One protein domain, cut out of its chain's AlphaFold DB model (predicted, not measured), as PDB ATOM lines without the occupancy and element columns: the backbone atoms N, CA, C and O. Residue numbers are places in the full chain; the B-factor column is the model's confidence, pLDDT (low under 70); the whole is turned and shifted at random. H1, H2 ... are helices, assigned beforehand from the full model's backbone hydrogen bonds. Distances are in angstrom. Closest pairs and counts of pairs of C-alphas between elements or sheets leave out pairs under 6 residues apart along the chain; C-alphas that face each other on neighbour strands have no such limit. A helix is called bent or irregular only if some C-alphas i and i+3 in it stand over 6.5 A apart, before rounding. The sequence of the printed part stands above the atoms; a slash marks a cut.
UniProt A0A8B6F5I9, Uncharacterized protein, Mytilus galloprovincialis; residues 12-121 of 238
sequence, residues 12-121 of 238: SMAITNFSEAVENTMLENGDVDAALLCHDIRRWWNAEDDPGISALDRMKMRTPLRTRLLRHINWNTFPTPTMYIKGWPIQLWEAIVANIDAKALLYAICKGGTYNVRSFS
ATOM      1  N   SER A  12     144.041 179.917  77.309       84.56
ATOM      2  CA  SER A  12     143.544 179.611  78.661       84.56
ATOM      3  C   SER A  12     144.010 178.236  79.152       84.56
ATOM      4  O   SER A  12     144.372 178.077  80.321       84.56
ATOM      5  N   MET A  13     144.054 177.246  78.256       85.38
ATOM      6  CA  MET A  13     144.601 175.926  78.577       85.38
ATOM      7  C   MET A  13     146.110 175.996  78.812       85.38
ATOM      8  O   MET A  13     146.599 175.430  79.787       85.38
ATOM      9  N   ALA A  14     146.844 176.746  77.984       87.44
ATOM     10  CA  ALA A  14     148.279 176.947  78.176       87.44
ATOM     11  C   ALA A  14     148.596 177.597  79.537       87.44
ATOM     12  O   ALA A  14     149.465 177.108  80.258       87.44
ATOM     13  N   ILE A  15     147.848 178.631  79.939       88.12
ATOM     14  CA  ILE A  15     147.991 179.279  81.255       88.12
ATOM     15  C   ILE A  15     147.733 178.285  82.396       88.12
ATOM     16  O   ILE A  15     148.440 178.294  83.402       88.12
ATOM     17  N   THR A  16     146.742 177.404  82.239       89.56
ATOM     18  CA  THR A  16     146.417 176.381  83.246       89.56
ATOM     19  C   THR A  16     147.535 175.340  83.370       89.56
ATOM     20  O   THR A  16     147.909 174.965  84.483       89.56
ATOM     21  N   ASN A  17     148.115 174.924  82.241       90.81
ATOM     22  CA  ASN A  17     149.218 173.964  82.199       90.81
ATOM     23  C   ASN A  17     150.511 174.533  82.799       90.81
ATOM     24  O   ASN A  17     151.228 173.817  83.489       90.81
ATOM     25  N   PHE A  18     150.791 175.819  82.584       93.06
ATOM     26  CA  PHE A  18     151.939 176.516  83.172       93.06
ATOM     27  C   PHE A  18     151.560 177.284  84.445       93.06
ATOM     28  O   PHE A  18     151.973 178.426  84.653       93.06
ATOM     29  N   SER A  19     150.733 176.674  85.295       93.94
ATOM     30  CA  SER A  19     150.276 177.283  86.543       93.94
ATOM     31  C   SER A  19     151.175 176.934  87.729       93.94
ATOM     32  O   SER A  19     151.902 175.943  87.737       93.94
ATOM     33  N   GLU A  20     151.073 177.739  88.787       95.19
ATOM     34  CA  GLU A  20     151.779 177.499  90.050       95.19
ATOM     35  C   GLU A  20     151.378 176.169  90.707       95.19
ATOM     36  O   GLU A  20     152.198 175.508  91.333       95.19
ATOM     37  N   ALA A  21     150.130 175.729  90.518       95.19
ATOM     38  CA  ALA A  21     149.669 174.434  91.013       95.19
ATOM     39  C   ALA A  21     150.389 173.263  90.323       95.19
ATOM     40  O   ALA A  21     150.764 172.292  90.983       95.19
ATOM     41  N   VAL A  22     150.620 173.370  89.009       94.56
ATOM     42  CA  VAL A  22     151.374 172.367  88.246       94.56
ATOM     43  C   VAL A  22     152.851 172.396  88.638       94.56
ATOM     44  O   VAL A  22     153.428 171.342  88.880       94.56
ATOM     45  N   GLU A  23     153.441 173.589  88.777       95.44
ATOM     46  CA  GLU A  23     154.807 173.781  89.292       95.44
ATOM     47  C   GLU A  23     155.000 173.085  90.651       95.44
ATOM     48  O   GLU A  23     155.924 172.287  90.806       95.44
ATOM     49  N   ASN A  24     154.098 173.320  91.608       95.81
ATOM     50  CA  ASN A  24     154.170 172.717  92.941       95.81
ATOM     51  C   ASN A  24     154.012 171.194  92.896       95.81
ATOM     52  O   ASN A  24     154.802 170.483  93.508       95.81
ATOM     53  N   THR A  25     153.060 170.686  92.109       96.25
ATOM     54  CA  THR A  25     152.882 169.236  91.915       96.25
ATOM     55  C   THR A  25     154.140 168.585  91.326       96.25
ATOM     56  O   THR A  25     154.549 167.509  91.756       96.25
ATOM     57  N   MET A  26     154.797 169.235  90.358       96.19
ATOM     58  CA  MET A  26     156.061 168.745  89.789       96.19
ATOM     59  C   MET A  26     157.180 168.716  90.838       96.19
ATOM     60  O   MET A  26     157.938 167.750  90.891       96.19
ATOM     61  N   LEU A  27     157.268 169.733  91.705       95.81
ATOM     62  CA  LEU A  27     158.238 169.750  92.805       95.81
ATOM     63  C   LEU A  27     157.985 168.630  93.819       95.81
ATOM     64  O   LEU A  27     158.937 167.973  94.236       95.81
ATOM     65  N   GLU A  28     156.725 168.390  94.184       96.12
ATOM     66  CA  GLU A  28     156.327 167.305  95.092       96.12
ATOM     67  C   GLU A  28     156.697 165.923  94.536       96.12
ATOM     68  O   GLU A  28     157.131 165.050  95.286       96.12
ATOM     69  N   ASN A  29     156.606 165.750  93.216       95.56
ATOM     70  CA  ASN A  29     156.999 164.521  92.524       95.56
ATOM     71  C   ASN A  29     158.519 164.392  92.297       95.56
ATOM     72  O   ASN A  29     158.984 163.339  91.863       95.56
ATOM     73  N   GLY A  30     159.305 165.431  92.601       95.69
ATOM     74  CA  GLY A  30     160.760 165.453  92.408       95.69
ATOM     75  C   GLY A  30     161.226 165.901  91.016       95.69
ATOM     76  O   GLY A  30     162.430 165.906  90.750       95.69
ATOM     77  N   ASP A  31     160.316 166.344  90.146       95.56
ATOM     78  CA  ASP A  31     160.601 166.810  88.783       95.56
ATOM     79  C   ASP A  31     161.072 168.277  88.766       95.56
ATOM     80  O   ASP A  31     160.454 169.168  88.174       95.56
ATOM     81  N   VAL A  32     162.203 168.548  89.426       94.69
ATOM     82  CA  VAL A  32     162.702 169.915  89.676       94.69
ATOM     83  C   VAL A  32     162.952 170.704  88.386       94.69
ATOM     84  O   VAL A  32     162.577 171.872  88.290       94.69
ATOM     85  N   ASP A  33     163.561 170.090  87.370       91.12
ATOM     86  CA  ASP A  33     163.871 170.790  86.115       91.12
ATOM     87  C   ASP A  33     162.611 171.191  85.337       91.12
ATOM     88  O   ASP A  33     162.571 172.281  84.754       91.12
ATOM     89  N   ALA A  34     161.579 170.339  85.353       92.00
ATOM     90  CA  ALA A  34     160.292 170.611  84.722       92.00
ATOM     91  C   ALA A  34     159.523 171.699  85.481       92.00
ATOM     92  O   ALA A  34     159.009 172.629  84.856       92.00
ATOM     93  N   ALA A  35     159.531 171.650  86.816       94.62
ATOM     94  CA  ALA A  35     158.944 172.690  87.653       94.62
ATOM     95  C   ALA A  35     159.589 174.059  87.393       94.62
ATOM     96  O   ALA A  35     158.892 175.049  87.174       94.62
ATOM     97  N   LEU A  36     160.923 174.122  87.330       94.25
ATOM     98  CA  LEU A  36     161.619 175.375  87.043       94.25
ATOM     99  C   LEU A  36     161.357 175.881  85.615       94.25
ATOM    100  O   LEU A  36     161.323 177.088  85.389       94.25
ATOM    101  N   LEU A  37     161.176 174.986  84.640       92.88
ATOM    102  CA  LEU A  37     160.758 175.387  83.298       92.88
ATOM    103  C   LEU A  37     159.338 175.971  83.311       92.88
ATOM    104  O   LEU A  37     159.109 177.019  82.711       92.88
ATOM    105  N   CYS A  38     158.409 175.320  84.017       94.75
ATOM    106  CA  CYS A  38     157.042 175.800  84.206       94.75
ATOM    107  C   CYS A  38     157.032 177.203  84.832       94.75
ATOM    108  O   CYS A  38     156.414 178.126  84.297       94.75
ATOM    109  N   HIS A  39     157.820 177.388  85.892       95.62
ATOM    110  CA  HIS A  39     158.042 178.672  86.548       95.62
ATOM    111  C   HIS A  39     158.533 179.755  85.579       95.62
ATOM    112  O   HIS A  39     157.976 180.855  85.524       95.62
ATOM    113  N   ASP A  40     159.578 179.451  84.803       95.12
ATOM    114  CA  ASP A  40     160.195 180.397  83.873       95.12
ATOM    115  C   ASP A  40     159.222 180.810  82.755       95.12
ATOM    116  O   ASP A  40     159.148 181.993  82.415       95.12
ATOM    117  N   ILE A  41     158.432 179.867  82.223       94.62
ATOM    118  CA  ILE A  41     157.400 180.135  81.207       94.62
ATOM    119  C   ILE A  41     156.281 181.001  81.787       94.62
ATOM    120  O   ILE A  41     155.926 182.016  81.187       94.62
ATOM    121  N   ARG A  42     155.763 180.654  82.971       94.94
ATOM    122  CA  ARG A  42     154.717 181.424  83.659       94.94
ATOM    123  C   ARG A  42     155.152 182.863  83.902       94.94
ATOM    124  O   ARG A  42     154.416 183.802  83.612       94.94
ATOM    125  N   ARG A  43     156.367 183.060  84.421       95.19
ATOM    126  CA  ARG A  43     156.900 184.403  84.688       95.19
ATOM    127  C   ARG A  43     157.147 185.190  83.415       95.19
ATOM    128  O   ARG A  43     156.862 186.385  83.404       95.19
ATOM    129  N   TRP A  44     157.646 184.547  82.363       94.50
ATOM    130  CA  TRP A  44     157.756 185.181  81.056       94.50
ATOM    131  C   TRP A  44     156.379 185.641  80.558       94.50
ATOM    132  O   TRP A  44     156.228 186.825  80.278       94.50
ATOM    133  N   TRP A  45     155.362 184.774  80.566       91.81
ATOM    134  CA  TRP A  45     153.997 185.113  80.145       91.81
ATOM    135  C   TRP A  45     153.392 186.273  80.949       91.81
ATOM    136  O   TRP A  45     152.914 187.254  80.380       91.81
ATOM    137  N   ASN A  46     153.494 186.227  82.277       90.75
ATOM    138  CA  ASN A  46     152.995 187.296  83.143       90.75
ATOM    139  C   ASN A  46     153.706 188.632  82.866       90.75
ATOM    140  O   ASN A  46     153.094 189.697  82.908       90.75
ATOM    141  N   ALA A  47     154.998 188.604  82.520       90.75
ATOM    142  CA  ALA A  47     155.723 189.810  82.128       90.75
ATOM    143  C   ALA A  47     155.211 190.419  80.811       90.75
ATOM    144  O   ALA A  47     155.437 191.615  80.587       90.75
ATOM    145  N   GLU A  48     154.540 189.639  79.963       86.94
ATOM    146  CA  GLU A  48     153.945 190.090  78.706       86.94
ATOM    147  C   GLU A  48     152.561 190.712  78.892       86.94
ATOM    148  O   GLU A  48     152.314 191.795  78.355       86.94
ATOM    149  N   ASP A  49     151.683 190.072  79.669       82.88
ATOM    150  CA  ASP A  49     150.269 190.462  79.718       82.88
ATOM    151  C   ASP A  49     149.851 191.218  80.993       82.88
ATOM    152  O   ASP A  49     149.050 192.160  80.915       82.88
ATOM    153  N   ASP A  50     150.425 190.897  82.160       83.88
ATOM    154  CA  ASP A  50     149.935 191.447  83.429       83.88
ATOM    155  C   ASP A  50     150.184 192.963  83.523       83.88
ATOM    156  O   ASP A  50     151.298 193.432  83.262       83.88
ATOM    157  N   PRO A  51     149.191 193.780  83.918       81.19
ATOM    158  CA  PRO A  51     149.374 195.214  84.132       81.19
ATOM    159  C   PRO A  51     150.052 195.527  85.479       81.19
ATOM    160  O   PRO A  51     149.986 194.746  86.423       81.19
ATOM    161  N   GLY A  52     150.638 196.726  85.612       81.81
ATOM    162  CA  GLY A  52     151.136 197.227  86.905       81.81
ATOM    163  C   GLY A  52     152.431 196.573  87.411       81.81
ATOM    164  O   GLY A  52     152.713 196.608  88.613       81.81
ATOM    165  N   ILE A  53     153.201 195.959  86.510       86.88
ATOM    166  CA  ILE A  53     154.550 195.453  86.772       86.88
ATOM    167  C   ILE A  53     155.548 196.457  86.200       86.88
ATOM    168  O   ILE A  53     155.426 196.841  85.038       86.88
ATOM    169  N   SER A  54     156.546 196.848  86.997       88.50
ATOM    170  CA  SER A  54     157.586 197.779  86.554       88.50
ATOM    171  C   SER A  54     158.396 197.206  85.384       88.50
ATOM    172  O   SER A  54     158.602 195.994  85.284       88.50
ATOM    173  N   ALA A  55     158.921 198.074  84.521       88.12
ATOM    174  CA  ALA A  55     159.747 197.687  83.381       88.12
ATOM    175  C   ALA A  55     160.956 196.830  83.800       88.12
ATOM    176  O   ALA A  55     161.278 195.831  83.149       88.12
ATOM    177  N   LEU A  56     161.589 197.189  84.925       89.69
ATOM    178  CA  LEU A  56     162.714 196.449  85.496       89.69
ATOM    179  C   LEU A  56     162.296 195.053  85.977       89.69
ATOM    180  O   LEU A  56     162.993 194.076  85.704       89.69
ATOM    181  N   ASP A  57     161.166 194.941  86.674       91.44
ATOM    182  CA  ASP A  57     160.688 193.650  87.175       91.44
ATOM    183  C   ASP A  57     160.251 192.737  86.031       91.44
ATOM    184  O   ASP A  57     160.596 191.555  86.036       91.44
ATOM    185  N   ARG A  58     159.613 193.283  84.987       91.06
ATOM    186  CA  ARG A  58     159.320 192.528  83.761       91.06
ATOM    187  C   ARG A  58     160.591 191.972  83.126       91.06
ATOM    188  O   ARG A  58     160.618 190.814  82.725       91.06
ATOM    189  N   MET A  59     161.668 192.760  83.056       91.31
ATOM    190  CA  MET A  59     162.947 192.246  82.556       91.31
ATOM    191  C   MET A  59     163.482 191.105  83.423       91.31
ATOM    192  O   MET A  59     163.818 190.052  82.883       91.31
ATOM    193  N   LYS A  60     163.469 191.253  84.753       93.44
ATOM    194  CA  LYS A  60     163.872 190.183  85.683       93.44
ATOM    195  C   LYS A  60     163.021 188.918  85.553       93.44
ATOM    196  O   LYS A  60     163.516 187.834  85.834       93.44
ATOM    197  N   MET A  61     161.755 189.043  85.158       94.81
ATOM    198  CA  MET A  61     160.859 187.908  84.920       94.81
ATOM    199  C   MET A  61     161.155 187.183  83.597       94.81
ATOM    200  O   MET A  61     160.974 185.973  83.532       94.81
ATOM    201  N   ARG A  62     161.661 187.882  82.572       94.25
ATOM    202  CA  ARG A  62     162.015 187.298  81.262       94.25
ATOM    203  C   ARG A  62     163.385 186.623  81.238       94.25
ATOM    204  O   ARG A  62     163.570 185.603  80.578       94.25
ATOM    205  N   THR A  63     164.371 187.212  81.918       93.62
ATOM    206  CA  THR A  63     165.773 186.767  81.849       93.62
ATOM    207  C   THR A  63     165.994 185.289  82.209       93.62
ATOM    208  O   THR A  63     166.810 184.666  81.530       93.62
ATOM    209  N   PRO A  64     165.312 184.687  83.206       94.94
ATOM    210  CA  PRO A  64     165.499 183.276  83.549       94.94
ATOM    211  C   PRO A  64     165.245 182.326  82.375       94.94
ATOM    212  O   PRO A  64     166.121 181.521  82.047       94.94
ATOM    213  N   LEU A  65     164.115 182.494  81.674       93.75
ATOM    214  CA  LEU A  65     163.769 181.682  80.507       93.75
ATOM    215  C   LEU A  65     164.814 181.840  79.399       93.75
ATOM    216  O   LEU A  65     165.323 180.848  78.882       93.75
ATOM    217  N   ARG A  66     165.213 183.082  79.095       93.69
ATOM    218  CA  ARG A  66     166.283 183.358  78.126       93.69
ATOM    219  C   ARG A  66     167.577 182.631  78.494       93.69
ATOM    220  O   ARG A  66     168.153 181.932  77.667       93.69
ATOM    221  N   THR A  67     168.037 182.770  79.736       92.75
ATOM    222  CA  THR A  67     169.269 182.127  80.215       92.75
ATOM    223  C   THR A  67     169.181 180.606  80.122       92.75
ATOM    224  O   THR A  67     170.149 179.969  79.711       92.75
ATOM    225  N   ARG A  68     168.027 180.014  80.454       90.94
ATOM    226  CA  ARG A  68     167.790 178.573  80.313       90.94
ATOM    227  C   ARG A  68     167.895 178.125  78.854       90.94
ATOM    228  O   ARG A  68     168.615 177.168  78.577       90.94
ATOM    229  N   LEU A  69     167.231 178.828  77.936       89.06
ATOM    230  CA  LEU A  69     167.225 178.507  76.505       89.06
ATOM    231  C   LEU A  69     168.613 178.646  75.857       89.06
ATOM    232  O   LEU A  69     168.916 177.924  74.910       89.06
ATOM    233  N   LEU A  70     169.462 179.541  76.370       88.56
ATOM    234  CA  LEU A  70     170.820 179.764  75.860       88.56
ATOM    235  C   LEU A  70     171.890 178.870  76.500       88.56
ATOM    236  O   LEU A  70     172.940 178.660  75.896       88.56
ATOM    237  N   ARG A  71     171.646 178.322  77.700       85.25
ATOM    238  CA  ARG A  71     172.637 177.571  78.499       85.25
ATOM    239  C   ARG A  71     173.312 176.429  77.736       85.25
ATOM    240  O   ARG A  71     174.464 176.109  78.008       85.25
ATOM    241  N   HIS A  72     172.587 175.790  76.824       72.31
ATOM    242  CA  HIS A  72     173.030 174.568  76.150       72.31
ATOM    243  C   HIS A  72     173.438 174.782  74.693       72.31
ATOM    244  O   HIS A  72     173.672 173.807  73.979       72.31
ATOM    245  N   ILE A  73     173.524 176.037  74.246       78.12
ATOM    246  CA  ILE A  73     173.897 176.361  72.873       78.12
ATOM    247  C   ILE A  73     175.390 176.631  72.825       78.12
ATOM    248  O   ILE A  73     175.891 177.599  73.394       78.12
ATOM    249  N   ASN A  74     176.098 175.759  72.117       75.25
ATOM    250  CA  ASN A  74     177.479 176.001  71.759       75.25
ATOM    251  C   ASN A  74     177.529 176.641  70.367       75.25
ATOM    252  O   ASN A  74     177.376 175.974  69.344       75.25
ATOM    253  N   TRP A  75     177.754 177.953  70.352       73.31
ATOM    254  CA  TRP A  75     177.856 178.766  69.137       73.31
ATOM    255  C   TRP A  75     179.076 178.431  68.270       73.31
ATOM    256  O   TRP A  75     179.127 178.826  67.112       73.31
ATOM    257  N   ASN A  76     180.042 177.685  68.813       78.25
ATOM    258  CA  ASN A  76     181.296 177.346  68.142       78.25
ATOM    259  C   ASN A  76     181.285 175.942  67.514       78.25
ATOM    260  O   ASN A  76     182.326 175.461  67.070       78.25
ATOM    261  N   THR A  77     180.140 175.256  67.503       71.00
ATOM    262  CA  THR A  77     180.005 173.906  66.933       71.00
ATOM    263  C   THR A  77     179.256 173.923  65.607       71.00
ATOM    264  O   THR A  77     178.192 174.527  65.495       71.00
ATOM    265  N   PHE A  78     179.811 173.215  64.619       58.72
ATOM    266  CA  PHE A  78     179.193 172.949  63.321       58.72
ATOM    267  C   PHE A  78     178.858 171.447  63.201       58.72
ATOM    268  O   PHE A  78     179.695 170.627  63.587       58.72
ATOM    269  N   PRO A  79     177.692 171.058  62.651       66.12
ATOM    270  CA  PRO A  79     176.619 171.926  62.172       66.12
ATOM    271  C   PRO A  79     175.897 172.628  63.326       66.12
ATOM    272  O   PRO A  79     175.854 172.128  64.451       66.12
ATOM    273  N   THR A  80     175.341 173.802  63.039       65.56
ATOM    274  CA  THR A  80     174.466 174.512  63.978       65.56
ATOM    275  C   THR A  80     173.263 173.639  64.362       65.56
ATOM    276  O   THR A  80     172.917 172.721  63.609       65.56
ATOM    277  N   PRO A  81     172.612 173.902  65.513       64.62
ATOM    278  CA  PRO A  81     171.430 173.155  65.927       64.62
ATOM    279  C   PRO A  81     170.396 173.072  64.794       64.62
ATOM    280  O   PRO A  81     170.169 174.047  64.080       64.62
ATOM    281  N   THR A  82     169.831 171.881  64.597       72.44
ATOM    282  CA  THR A  82     168.888 171.554  63.517       72.44
ATOM    283  C   THR A  82     167.470 172.057  63.849       72.44
ATOM    284  O   THR A  82     167.296 173.001  64.608       72.44
ATOM    285  N   MET A  83     166.426 171.419  63.305       80.06
ATOM    286  CA  MET A  83     165.008 171.781  63.486       80.06
ATOM    287  C   MET A  83     164.537 171.854  64.951       80.06
ATOM    288  O   MET A  83     163.510 172.475  65.222       80.06
ATOM    289  N   TYR A  84     165.260 171.219  65.881       82.50
ATOM    290  CA  TYR A  84     164.924 171.199  67.301       82.50
ATOM    291  C   TYR A  84     166.144 171.464  68.184       82.50
ATOM    292  O   TYR A  84     167.213 170.886  67.990       82.50
ATOM    293  N   ILE A  85     165.945 172.253  69.237       79.81
ATOM    294  CA  ILE A  85     166.921 172.492  70.299       79.81
ATOM    295  C   ILE A  85     166.354 171.892  71.584       79.81
ATOM    296  O   ILE A  85     165.428 172.434  72.176       79.81
ATOM    297  N   LYS A  86     166.880 170.735  72.014       77.25
ATOM    298  CA  LYS A  86     166.426 170.033  73.238       77.25
ATOM    299  C   LYS A  86     164.902 169.802  73.289       77.25
ATOM    300  O   LYS A  86     164.278 169.973  74.329       77.25
ATOM    301  N   GLY A  87     164.310 169.416  72.159       78.88
ATOM    302  CA  GLY A  87     162.867 169.164  72.041       78.88
ATOM    303  C   GLY A  87     162.027 170.408  71.742       78.88
ATOM    304  O   GLY A  87     160.853 170.270  71.422       78.88
ATOM    305  N   TRP A  88     162.618 171.606  71.761       84.00
ATOM    306  CA  TRP A  88     161.950 172.831  71.328       84.00
ATOM    307  C   TRP A  88     162.079 172.993  69.820       84.00
ATOM    308  O   TRP A  88     163.206 172.932  69.323       84.00
ATOM    309  N   PRO A  89     160.984 173.238  69.082       89.25
ATOM    310  CA  PRO A  89     161.074 173.662  67.691       89.25
ATOM    311  C   PRO A  89     161.961 174.906  67.579       89.25
ATOM    312  O   PRO A  89     161.794 175.850  68.354       89.25
ATOM    313  N   ILE A  90     162.888 174.925  66.616       87.06
ATOM    314  CA  ILE A  90     163.841 176.033  66.453       87.06
ATOM    315  C   ILE A  90     163.126 177.380  66.305       87.06
ATOM    316  O   ILE A  90     163.513 178.341  66.954       87.06
ATOM    317  N   GLN A  91     162.013 177.416  65.568       89.31
ATOM    318  CA  GLN A  91     161.198 178.620  65.387       89.31
ATOM    319  C   GLN A  91     160.634 179.149  66.712       89.31
ATOM    320  O   GLN A  91     160.630 180.353  66.943       89.31
ATOM    321  N   LEU A  92     160.175 178.256  67.596       88.81
ATOM    322  CA  LEU A  92     159.658 178.641  68.910       88.81
ATOM    323  C   LEU A  92     160.787 179.171  69.798       88.81
ATOM    324  O   LEU A  92     160.631 180.196  70.460       88.81
ATOM    325  N   TRP A  93     161.929 178.484  69.791       89.19
ATOM    326  CA  TRP A  93     163.115 178.914  70.523       89.19
ATOM    327  C   TRP A  93     163.599 180.298  70.047       89.19
ATOM    328  O   TRP A  93     163.769 181.196  70.873       89.19
ATOM    329  N   GLU A  94     163.738 180.500  68.732       88.81
ATOM    330  CA  GLU A  94     164.131 181.775  68.117       88.81
ATOM    331  C   GLU A  94     163.141 182.878  68.475       88.81
ATOM    332  O   GLU A  94     163.552 183.948  68.917       88.81
ATOM    333  N   ALA A  95     161.840 182.607  68.342       90.50
ATOM    334  CA  ALA A  95     160.795 183.579  68.629       90.50
ATOM    335  C   ALA A  95     160.837 184.056  70.085       90.50
ATOM    336  O   ALA A  95     160.749 185.258  70.329       90.50
ATOM    337  N   ILE A  96     161.015 183.152  71.057       91.31
ATOM    338  CA  ILE A  96     161.076 183.524  72.478       91.31
ATOM    339  C   ILE A  96     162.337 184.342  72.770       91.31
ATOM    340  O   ILE A  96     162.252 185.400  73.396       91.31
ATOM    341  N   VAL A  97     163.508 183.885  72.312       91.62
ATOM    342  CA  VAL A  97     164.778 184.587  72.563       91.62
ATOM    343  C   VAL A  97     164.775 185.964  71.896       91.62
ATOM    344  O   VAL A  97     165.068 186.962  72.556       91.62
ATOM    345  N   ALA A  98     164.366 186.037  70.628       91.75
ATOM    346  CA  ALA A  98     164.268 187.288  69.886       91.75
ATOM    347  C   ALA A  98     163.230 188.236  70.496       91.75
ATOM    348  O   ALA A  98     163.482 189.434  70.569       91.75
ATOM    349  N   ASN A  99     162.094 187.725  70.984       92.19
ATOM    350  CA  ASN A  99     161.095 188.539  71.676       92.19
ATOM    351  C   ASN A  99     161.685 189.187  72.935       92.19
ATOM    352  O   ASN A  99     161.581 190.402  73.101       92.19
ATOM    353  N   ILE A 100     162.354 188.407  73.788       92.88
ATOM    354  CA  ILE A 100     162.960 188.923  75.022       92.88
ATOM    355  C   ILE A 100     164.019 189.989  74.702       92.88
ATOM    356  O   ILE A 100     164.017 191.057  75.322       92.88
ATOM    357  N   ASP A 101     164.883 189.727  73.720       91.44
ATOM    358  CA  ASP A 101     165.962 190.642  73.330       91.44
ATOM    359  C   ASP A 101     165.428 191.911  72.658       91.44
ATOM    360  O   ASP A 101     165.846 193.016  73.008       91.44
ATOM    361  N   ALA A 102     164.434 191.791  71.776       90.38
ATOM    362  CA  ALA A 102     163.774 192.934  71.158       90.38
ATOM    363  C   ALA A 102     163.121 193.839  72.210       90.38
ATOM    364  O   ALA A 102     163.306 195.054  72.164       90.38
ATOM    365  N   LYS A 103     162.418 193.280  73.205       89.50
ATOM    366  CA  LYS A 103     161.806 194.086  74.277       89.50
ATOM    367  C   LYS A 103     162.848 194.775  75.153       89.50
ATOM    368  O   LYS A 103     162.645 195.925  75.538       89.50
ATOM    369  N   ALA A 104     163.971 194.116  75.440       88.38
ATOM    370  CA  ALA A 104     165.084 194.744  76.148       88.38
ATOM    371  C   ALA A 104     165.652 195.936  75.357       88.38
ATOM    372  O   ALA A 104     165.852 197.012  75.920       88.38
ATOM    373  N   LEU A 105     165.847 195.775  74.045       87.00
ATOM    374  CA  LEU A 105     166.326 196.841  73.164       87.00
ATOM    375  C   LEU A 105     165.314 197.984  73.021       87.00
ATOM    376  O   LEU A 105     165.706 199.148  73.037       87.00
ATOM    377  N   LEU A 106     164.015 197.685  72.948       87.31
ATOM    378  CA  LEU A 106     162.963 198.701  72.862       87.31
ATOM    379  C   LEU A 106     162.958 199.629  74.082       87.31
ATOM    380  O   LEU A 106     162.768 200.832  73.915       87.31
ATOM    381  N   TYR A 107     163.268 199.133  75.283       85.50
ATOM    382  CA  TYR A 107     163.451 200.009  76.445       85.50
ATOM    383  C   TYR A 107     164.613 201.000  76.292       85.50
ATOM    384  O   TYR A 107     164.551 202.092  76.854       85.50
ATOM    385  N   ALA A 108     165.669 200.630  75.566       81.81
ATOM    386  CA  ALA A 108     166.803 201.512  75.308       81.81
ATOM    387  C   ALA A 108     166.528 202.501  74.163       81.81
ATOM    388  O   ALA A 108     166.972 203.647  74.225       81.81
ATOM    389  N   ILE A 109     165.784 202.076  73.137       82.88
ATOM    390  CA  ILE A 109     165.495 202.878  71.938       82.88
ATOM    391  C   ILE A 109     164.365 203.885  72.197       82.88
ATOM    392  O   ILE A 109     164.443 205.041  71.773       82.88
ATOM    393  N   CYS A 110     163.306 203.478  72.899       80.31
ATOM    394  CA  CYS A 110     162.163 204.341  73.174       80.31
ATOM    395  C   CYS A 110     162.512 205.388  74.240       80.31
ATOM    396  O   CYS A 110     162.668 205.101  75.430       80.31
ATOM    397  N   LYS A 111     162.599 206.651  73.817       71.06
ATOM    398  CA  LYS A 111     162.894 207.779  74.705       71.06
ATOM    399  C   LYS A 111     161.753 208.003  75.708       71.06
ATOM    400  O   LYS A 111     160.582 207.809  75.398       71.06
ATOM    401  N   GLY A 112     162.103 208.437  76.919       66.69
ATOM    402  CA  GLY A 112     161.134 208.950  77.899       66.69
ATOM    403  C   GLY A 112     160.180 207.932  78.536       66.69
ATOM    404  O   GLY A 112     159.184 208.355  79.102       66.69
ATOM    405  N   GLY A 113     160.446 206.620  78.462       69.38
ATOM    406  CA  GLY A 113     159.522 205.619  79.025       69.38
ATOM    407  C   GLY A 113     158.232 205.464  78.211       69.38
ATOM    408  O   GLY A 113     157.207 205.053  78.733       69.38
ATOM    409  N   THR A 114     158.276 205.796  76.921       73.81
ATOM    410  CA  THR A 114     157.135 205.703  75.991       73.81
ATOM    411  C   THR A 114     156.852 204.281  75.504       73.81
ATOM    412  O   THR A 114     155.826 204.036  74.876       73.81
ATOM    413  N   TYR A 115     157.729 203.319  75.803       81.88
ATOM    414  CA  TYR A 115     157.521 201.937  75.392       81.88
ATOM    415  C   TYR A 115     156.476 201.239  76.261       81.88
ATOM    416  O   TYR A 115     156.715 200.946  77.429       81.88
ATOM    417  N   ASN A 116     155.335 200.911  75.661       81.38
ATOM    418  CA  ASN A 116     154.331 200.049  76.265       81.38
ATOM    419  C   ASN A 116     154.573 198.589  75.852       81.38
ATOM    420  O   ASN A 116     154.380 198.214  74.699       81.38
ATOM    421  N   VAL A 117     154.922 197.728  76.806       78.38
ATOM    422  CA  VAL A 117     155.164 196.295  76.554       78.38
ATOM    423  C   VAL A 117     153.990 195.602  75.857       78.38
ATOM    424  O   VAL A 117     154.215 194.728  75.015       78.38
ATOM    425  N   ARG A 118     152.753 195.999  76.186       75.12
ATOM    426  CA  ARG A 118     151.525 195.351  75.703       75.12
ATOM    427  C   ARG A 118     151.142 195.756  74.281       75.12
ATOM    428  O   ARG A 118     150.392 195.031  73.631       75.12
ATOM    429  N   SER A 119     151.666 196.879  73.775       72.31
ATOM    430  CA  SER A 119     151.452 197.264  72.371       72.31
ATOM    431  C   SER A 119     152.252 196.390  71.408       72.31
ATOM    432  O   SER A 119     151.932 196.332  70.228       72.31
ATOM    433  N   PHE A 120     153.273 195.688  71.902       75.19
ATOM    434  CA  PHE A 120     154.030 194.704  71.136       75.19
ATOM    435  C   PHE A 120     153.369 193.319  71.256       75.19
ATOM    436  O   PHE A 120     153.910 192.422  71.909       75.19
ATOM    437  N   SER A 121     152.159 193.185  70.695       74.06
ATOM    438  CA  SER A 121     151.376 191.939  70.625       74.06
ATOM    439  C   SER A 121     150.454 191.910  69.392       74.06
ATOM    440  O   SER A 121     150.111 192.958  68.843       74.06
TER     441      SER A 121
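AT A GLANCE: This is residues 12 to 121 of the 238 residues of an uncharacterized protein of Mytilus galloprovincialis (UniProt A0A8B6F5I9). Three long helices, H3, H4 and H5, make a flat zigzag, each folding back on the one before, with H4 slanting between the other two. The shorter H2 packs on the first part of H3 and H1 comes near H3, while residues 74 to 80 stick out from the loop between H4 and H5. You have 110 residues with five named helices, H1 to H5 in order, and no named strand; the class is all helix. The whole is only just compact, close to loose, with a radius of gyration of the C-alphas of 15.5 A and spans of 45 by 40 by 21 A.

HOW THE PARTS SIT: Start at H1, residues 12 to 17, which meets H2, residues 20 to 28, only through their link. Next comes H3, residues 32 to 49, to which H1 is close but not clearly touching: the closest C-alphas, those of Ile 15 and Arg 42, are 7.5 A apart. H2 and H3 form a helical hairpin at a shallow tilt of 12 degrees, opposite ways. They touch, H3 with residues 32 to 39 alone, and the closest C-alphas are those of Glu 23 and Ala 35, 4.6 A. H4, residues 55 to 70, touches H3 with residues 58 to 65 alone, closest at the C-alphas of Trp 44 and Arg 62, 4.8 A. This second hairpin has a steep tilt of 40 degrees, opposite ways. Look near residue 62 for a kink of 32 degrees in H4; it is only just irregular, with C-alphas 61 and 64 at 6.7 A. H5, residues 90 to 109, forms a third hairpin with H4; they touch, closest at the C-alphas of Arg 66 and Val 97, 5.9 A. Their tilt of 32 degrees, opposite ways, is shallow, only just short of steep. H3 and H5 are apart. In H1, H2 and H3 each O i to N i+4 pair is within hydrogen-bond range; in H4 it is 10 of 12, in H5 15 of 16.

IN THESE COORDINATES: Find C-alpha 12 at (143.544, 179.611, 78.661), where H1 begins; it spans 8.8 A, and H2 12.2 A. From C-alpha 32 at (162.702, 169.915, 89.676), H3 runs 26.0 A. H4 spans 22.4 A, and H5 runs 27.4 A to C-alpha 109 at (165.495, 202.878, 71.938).

THE WHOLE: The two C-alphas farthest apart, those of Asn 29 and Lys 111, are 47.2 A apart. The printed part has no cut. The link from H4 to H5, residues 71 to 89, is long; within it, residues 84 to 85 pair antiparallel with residues 88 to 89. The other three links are tight. Look for pLDDT under 70 at residues 78 to 81 and 112 to 113; the mean of the printed part is 86.6.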